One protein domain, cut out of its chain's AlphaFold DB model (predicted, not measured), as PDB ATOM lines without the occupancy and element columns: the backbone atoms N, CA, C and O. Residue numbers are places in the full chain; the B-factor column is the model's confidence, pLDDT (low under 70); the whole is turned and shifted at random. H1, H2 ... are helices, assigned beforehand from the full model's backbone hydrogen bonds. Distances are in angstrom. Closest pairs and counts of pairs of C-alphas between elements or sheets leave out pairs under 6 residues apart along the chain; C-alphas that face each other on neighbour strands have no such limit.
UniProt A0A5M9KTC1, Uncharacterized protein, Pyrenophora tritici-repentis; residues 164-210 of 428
ATOM      1  N   GLN A 164     -73.686 -44.740  -6.295       85.81
ATOM      2  CA  GLN A 164     -74.021 -43.384  -6.716       85.81
ATOM      3  C   GLN A 164     -72.802 -42.689  -7.339       85.81
ATOM      4  O   GLN A 164     -71.656 -42.911  -6.937       85.81
ATOM      5  N   GLY A 165     -73.040 -41.830  -8.334       87.69
ATOM      6  CA  GLY A 165     -71.987 -41.004  -8.936       87.69
ATOM      7  C   GLY A 165     -70.904 -41.804  -9.671       87.69
ATOM      8  O   GLY A 165     -69.723 -41.481  -9.565       87.69
ATOM      9  N   VAL A 166     -71.281 -42.856 -10.412       90.50
ATOM     10  CA  VAL A 166     -70.330 -43.718 -11.149       90.50
ATOM     11  C   VAL A 166     -69.426 -42.904 -12.079       90.50
ATOM     12  O   VAL A 166     -68.213 -43.111 -12.090       90.50
ATOM     13  N   LEU A 167     -69.995 -41.952 -12.826       91.25
ATOM     14  CA  LEU A 167     -69.231 -41.097 -13.736       91.25
ATOM     15  C   LEU A 167     -68.228 -40.226 -12.976       91.25
ATOM     16  O   LEU A 167     -67.054 -40.200 -13.341       91.25
ATOM     17  N   ASP A 168     -68.643 -39.595 -11.880       94.06
ATOM     18  CA  ASP A 168     -67.757 -38.765 -11.065       94.06
ATOM     19  C   ASP A 168     -66.621 -39.594 -10.466       94.06
ATOM     20  O   ASP A 168     -65.456 -39.217 -10.584       94.06
ATOM     21  N   LYS A 169     -66.916 -40.779  -9.922       93.75
ATOM     22  CA  LYS A 169     -65.890 -41.707  -9.421       93.75
ATOM     23  C   LYS A 169     -64.921 -42.130 -10.529       93.75
ATOM     24  O   LYS A 169     -63.711 -42.147 -10.310       93.75
ATOM     25  N   LEU A 170     -65.407 -42.399 -11.742       95.25
ATOM     26  CA  LEU A 170     -64.558 -42.744 -12.888       95.25
ATOM     27  C   LEU A 170     -63.667 -41.557 -13.293       95.25
ATOM     28  O   LEU A 170     -62.467 -41.728 -13.524       95.25
ATOM     29  N   THR A 171     -64.206 -40.335 -13.305       95.31
ATOM     30  CA  THR A 171     -63.400 -39.132 -13.564       95.31
ATOM     31  C   THR A 171     -62.343 -38.912 -12.480       95.31
ATOM     32  O   THR A 171     -61.199 -38.593 -12.813       95.31
ATOM     33  N   GLN A 172     -62.667 -39.168 -11.208       95.75
ATOM     34  CA  GLN A 172     -61.718 -39.111 -10.094       95.75
ATOM     35  C   GLN A 172     -60.605 -40.150 -10.256       95.75
ATOM     36  O   GLN A 172     -59.432 -39.795 -10.169       95.75
ATOM     37  N   ILE A 173     -60.936 -41.403 -10.584       95.88
ATOM     38  CA  ILE A 173     -59.943 -42.454 -10.857       95.88
ATOM     39  C   ILE A 173     -59.051 -42.052 -12.037       95.88
ATOM     40  O   ILE A 173     -57.826 -42.137 -11.958       95.88
ATOM     41  N   SER A 174     -59.639 -41.542 -13.119       95.00
ATOM     42  CA  SER A 174     -58.897 -41.067 -14.289       95.00
ATOM     43  C   SER A 174     -57.944 -39.914 -13.942       95.00
ATOM     44  O   SER A 174     -56.816 -39.855 -14.438       95.00
ATOM     45  N   ARG A 175     -58.368 -38.995 -13.067       96.75
ATOM     46  CA  ARG A 175     -57.522 -37.918 -12.542       96.75
ATOM     47  C   ARG A 175     -56.382 -38.472 -11.689       96.75
ATOM     48  O   ARG A 175     -55.231 -38.136 -11.952       96.75
ATOM     49  N   LEU A 176     -56.677 -39.362 -10.743       97.00
ATOM     50  CA  LEU A 176     -55.685 -39.990  -9.867       97.00
ATOM     51  C   LEU A 176     -54.633 -40.779 -10.656       97.00
ATOM     52  O   LEU A 176     -53.446 -40.691 -10.353       97.00
ATOM     53  N   LEU A 177     -55.033 -41.491 -11.714       95.44
ATOM     54  CA  LEU A 177     -54.101 -42.190 -12.603       95.44
ATOM     55  C   LEU A 177     -53.149 -41.222 -13.319       95.44
ATOM     56  O   LEU A 177     -51.942 -41.470 -13.373       95.44
ATOM     57  N   ARG A 178     -53.666 -40.097 -13.832       95.38
ATOM     58  CA  ARG A 178     -52.822 -39.057 -14.446       95.38
ATOM     59  C   ARG A 178     -51.877 -38.430 -13.427       95.38
ATOM     60  O   ARG A 178     -50.711 -38.202 -13.742       95.38
ATOM     61  N   ASP A 179     -52.356 -38.161 -12.221       96.56
ATOM     62  CA  ASP A 179     -51.547 -37.535 -11.178       96.56
ATOM     63  C   ASP A 179     -50.467 -38.493 -10.648       96.56
ATOM     64  O   ASP A 179     -49.323 -38.073 -10.473       96.56
ATOM     65  N   LYS A 180     -50.758 -39.798 -10.543       96.12
ATOM     66  CA  LYS A 180     -49.753 -40.843 -10.278       96.12
ATOM     67  C   LYS A 180     -48.650 -40.841 -11.336       96.12
ATOM     68  O   LYS A 180     -47.474 -40.856 -10.981       96.12
ATOM     69  N   ALA A 181     -49.006 -40.792 -12.622       93.88
ATOM     70  CA  ALA A 181     -48.017 -40.746 -13.698       93.88
ATOM     71  C   ALA A 181     -47.114 -39.503 -13.587       93.88
ATOM     72  O   ALA A 181     -45.892 -39.630 -13.634       93.88
ATOM     73  N   LYS A 182     -47.694 -38.320 -13.335       95.75
ATOM     74  CA  LYS A 182     -46.930 -37.076 -13.114       95.75
ATOM     75  C   LYS A 182     -45.995 -37.172 -11.906       95.75
ATOM     76  O   LYS A 182     -44.855 -36.717 -11.983       95.75
ATOM     77  N   LEU A 183     -46.461 -37.744 -10.794       96.56
ATOM     78  CA  LEU A 183     -45.662 -37.927  -9.579       96.56
ATOM     79  C   LEU A 183     -44.479 -38.866  -9.818       96.56
ATOM     80  O   LEU A 183     -43.374 -38.570  -9.376       96.56
ATOM     81  N   LEU A 184     -44.680 -39.953 -10.567       95.62
ATOM     82  CA  LEU A 184     -43.598 -40.863 -10.941       95.62
ATOM     83  C   LEU A 184     -42.559 -40.184 -11.842       95.62
ATOM     84  O   LEU A 184     -41.363 -40.411 -11.658       95.62
ATOM     85  N   THR A 185     -42.974 -39.330 -12.782       95.38
ATOM     86  CA  THR A 185     -42.033 -38.529 -13.583       95.38
ATOM     87  C   THR A 185     -41.227 -37.586 -12.691       95.38
ATOM     88  O   THR A 185     -40.002 -37.650 -12.707       95.38
ATOM     89  N   ARG A 186     -41.895 -36.810 -11.824       95.69
ATOM     90  CA  ARG A 186     -41.223 -35.900 -10.879       95.69
ATOM     91  C   ARG A 186     -40.256 -36.628  -9.950       95.69
ATOM     92  O   ARG A 186     -39.156 -36.143  -9.713       95.69
ATOM     93  N   LEU A 187     -40.632 -37.803  -9.448       96.12
ATOM     94  CA  LEU A 187     -39.761 -38.626  -8.609       96.12
ATOM     95  C   LEU A 187     -38.489 -39.044  -9.357       96.12
ATOM     96  O   LEU A 187     -37.397 -39.007  -8.790       96.12
ATOM     97  N   ASN A 188     -38.615 -39.433 -10.626       94.12
ATOM     98  CA  ASN A 188     -37.459 -39.778 -11.450       94.12
ATOM     99  C   ASN A 188     -36.587 -38.558 -11.765       94.12
ATOM    100  O   ASN A 188     -35.364 -38.689 -11.762       94.12
ATOM    101  N   ASP A 189     -37.185 -37.388 -11.981       93.69
ATOM    102  CA  ASP A 189     -36.447 -36.140 -12.197       93.69
ATOM    103  C   ASP A 189     -35.649 -35.744 -10.951       93.69
ATOM    104  O   ASP A 189     -34.444 -35.517 -11.043       93.69
ATOM    105  N   VAL A 190     -36.274 -35.785  -9.770       94.69
ATOM    106  CA  VAL A 190     -35.595 -35.542  -8.486       94.69
ATOM    107  C   VAL A 190     -34.486 -36.569  -8.256       94.69
ATOM    108  O   VAL A 190     -33.374 -36.208  -7.879       94.69
ATOM    109  N   ARG A 191     -34.730 -37.855  -8.543       92.06
ATOM    110  CA  ARG A 191     -33.692 -38.895  -8.453       92.06
ATOM    111  C   ARG A 191     -32.506 -38.582  -9.373       92.06
ATOM    112  O   ARG A 191     -31.363 -38.736  -8.949       92.06
ATOM    113  N   ARG A 192     -32.753 -38.134 -10.609       87.00
ATOM    114  CA  ARG A 192     -31.698 -37.717 -11.550       87.00
ATOM    115  C   ARG A 192     -30.936 -36.500 -11.041       87.00
ATOM    116  O   ARG A 192     -29.712 -36.490 -11.120       87.00
ATOM    117  N   GLU A 193     -31.627 -35.506 -10.495       90.31
ATOM    118  CA  GLU A 193     -31.004 -34.314  -9.914       90.31
ATOM    119  C   GLU A 193     -30.102 -34.672  -8.726       90.31
ATOM    120  O   GLU A 193     -28.965 -34.212  -8.662       90.31
ATOM    121  N   ILE A 194     -30.561 -35.562  -7.839       90.00
ATOM    122  CA  ILE A 194     -29.766 -36.069  -6.714       90.00
ATOM    123  C   ILE A 194     -28.517 -36.795  -7.219       90.00
ATOM    124  O   ILE A 194     -27.428 -36.523  -6.725       90.00
ATOM    125  N   ILE A 195     -28.640 -37.688  -8.208       84.88
ATOM    126  CA  ILE A 195     -27.488 -38.406  -8.782       84.88
ATOM    127  C   ILE A 195     -26.487 -37.420  -9.400       84.88
ATOM    128  O   ILE A 195     -25.291 -37.506  -9.123       84.88
ATOM    129  N   ASN A 196     -26.976 -36.456 -10.183       82.81
ATOM    130  CA  ASN A 196     -26.138 -35.450 -10.835       82.81
ATOM    131  C   ASN A 196     -25.435 -34.530  -9.826       82.81
ATOM    132  O   ASN A 196     -24.287 -34.159 -10.052       82.81
ATOM    133  N   ARG A 197     -26.093 -34.169  -8.714       85.25
ATOM    134  CA  ARG A 197     -25.480 -33.366  -7.642       85.25
ATOM    135  C   ARG A 197     -24.531 -34.166  -6.757       85.25
ATOM    136  O   ARG A 197     -23.545 -33.607  -6.291       85.25
ATOM    137  N   LYS A 198     -24.824 -35.445  -6.505       85.94
ATOM    138  CA  LYS A 198     -24.012 -36.305  -5.635       85.94
ATOM    139  C   LYS A 198     -22.640 -36.595  -6.245       85.94
ATOM    140  O   LYS A 198     -21.672 -36.652  -5.502       85.94
ATOM    141  N   ASP A 199     -22.559 -36.762  -7.567       80.75
ATOM    142  CA  ASP A 199     -21.303 -37.039  -8.278       80.75
ATOM    143  C   ASP A 199     -21.278 -36.375  -9.681       80.75
ATOM    144  O   ASP A 199     -21.377 -37.064 -10.706       80.75
ATOM    145  N   PRO A 200     -21.105 -35.042  -9.776       78.69
ATOM    146  CA  PRO A 200     -21.117 -34.332 -11.061       78.69
ATOM    147  C   PRO A 200     -19.967 -34.769 -11.981       78.69
ATOM    148  O   PRO A 200     -20.168 -34.976 -13.178       78.69
ATOM    149  N   ALA A 201     -18.779 -35.022 -11.421       76.31
ATOM    150  CA  ALA A 201     -17.617 -35.487 -12.177       76.31
ATOM    151  C   ALA A 201     -17.833 -36.879 -12.804       76.31
ATOM    152  O   ALA A 201     -17.434 -37.113 -13.945       76.31
ATOM    153  N   LYS A 202     -18.511 -37.801 -12.100       73.06
ATOM    154  CA  LYS A 202     -18.844 -39.123 -12.660       73.06
ATOM    155  C   LYS A 202     -19.970 -39.033 -13.687       73.06
ATOM    156  O   LYS A 202     -19.932 -39.766 -14.667       73.06
ATOM    157  N   ALA A 203     -20.939 -38.136 -13.504       73.44
ATOM    158  CA  ALA A 203     -22.003 -37.908 -14.481       73.44
ATOM    159  C   ALA A 203     -21.455 -37.340 -15.804       73.44
ATOM    160  O   ALA A 203     -21.838 -37.801 -16.881       73.44
ATOM    161  N   GLU A 204     -20.513 -36.393 -15.744       77.38
ATOM    162  CA  GLU A 204     -19.818 -35.885 -16.932       77.38
ATOM    163  C   GLU A 204     -18.907 -36.931 -17.576       77.38
ATOM    164  O   GLU A 204     -18.889 -37.050 -18.803       77.38
ATOM    165  N   ALA A 205     -18.193 -37.722 -16.766       75.12
ATOM    166  CA  ALA A 205     -17.386 -38.832 -17.259       75.12
ATOM    167  C   ALA A 205     -18.250 -39.890 -17.961       75.12
ATOM    168  O   ALA A 205     -17.884 -40.332 -19.041       75.12
ATOM    169  N   LEU A 206     -19.426 -40.238 -17.422       72.12
ATOM    170  CA  LEU A 206     -20.384 -41.152 -18.058       72.12
ATOM    171  C   LEU A 206     -21.011 -40.569 -19.331       72.12
ATOM    172  O   LEU A 206     -21.258 -41.309 -20.275       72.12
ATOM    173  N   ARG A 207     -21.248 -39.252 -19.387       74.19
ATOM    174  CA  ARG A 207     -21.725 -38.574 -20.607       74.19
ATOM    175  C   ARG A 207     -20.694 -38.579 -21.731       74.19
ATOM    176  O   ARG A 207     -21.074 -38.659 -22.894       74.19
ATOM    177  N   LYS A 208     -19.415 -38.432 -21.381       76.50
ATOM    178  CA  LYS A 208     -18.286 -38.436 -22.323       76.50
ATOM    179  C   LYS A 208     -17.764 -39.851 -22.597       76.50
ATOM    180  O   LYS A 208     -17.034 -40.045 -23.565       76.50
ATOM    181  N   ALA A 209     -18.130 -40.832 -21.771       75.12
ATOM    182  CA  ALA A 209     -17.746 -42.219 -21.963       75.12
ATOM    183  C   ALA A 209     -18.462 -42.804 -23.193       75.12
ATOM    184  O   ALA A 209     -19.670 -42.613 -23.356       75.12
ATOM    185  N   PRO A 210     -17.747 -43.545 -24.058       71.69
ATOM    186  CA  PRO A 210     -18.393 -44.318 -25.109       71.69
ATOM    187  C   PRO A 210     -19.371 -45.314 -24.478       71.69
ATOM    188  O   PRO A 210     -19.061 -45.923 -23.450       71.69
TER     189      PRO A 210
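What this domain is: This is residues 164 to 210 of the 428 residues of an uncharacterized protein of Pyrenophora tritici-repentis (UniProt A0A5M9KTC1). One long helix, H1, makes nearly the whole length of the model, and at its far end a short helix, H2, turns off at about a right angle, which gives an L with one long and one short arm. There is no packed core: H1 stands free from its first residue to residue 194, and the two helices come near each other only around the corner. The printed part has 47 residues, with two named helices in the order H1, H2 and no named strand, and its class is all helix. It is extended, with a radius of gyration of the C-alphas of 18.6 A, and its C-alphas span 57 by 21 by 6 A, a rod in outline.

Where its parts are: Begin at Gln 164, two residues before the first helix. Find C-alpha 166 at (-70.330, -43.718, -11.149); from there H1, residues 166 to 198, runs 47.2 A to C-alpha 198 at (-24.012, -36.305, -5.635), with x rising along the way. Past Asp 199, look for H2, residues 200 to 208, which covers 12.3 A and ends at C-alpha 208 at (-18.286, -38.436, -22.323), with z falling.

How they stand to each other: Look at Asp 199, the one residue of the tight link between H1 and H2. The two helices are close but not clearly touching, with 2 pairs of C-alphas within 8 A. Their closest C-alphas are those of Asn 196 and Ala 203, 6.0 A apart. Their lines are about perpendicular, at 83 degrees, and their centres are 27.8 A apart. In H1 and H2 every O i to N i+4 pair is within hydrogen-bond range.

The domain as a whole: The two C-alphas farthest apart are those of Gln 164 and Pro 210, 58.6 A. The printed part has no cut and no long link. In the B-factor column the mean pLDDT of the printed part is 88.3, with 93 for H1 and 75 for H2, and no printed residue is under 70.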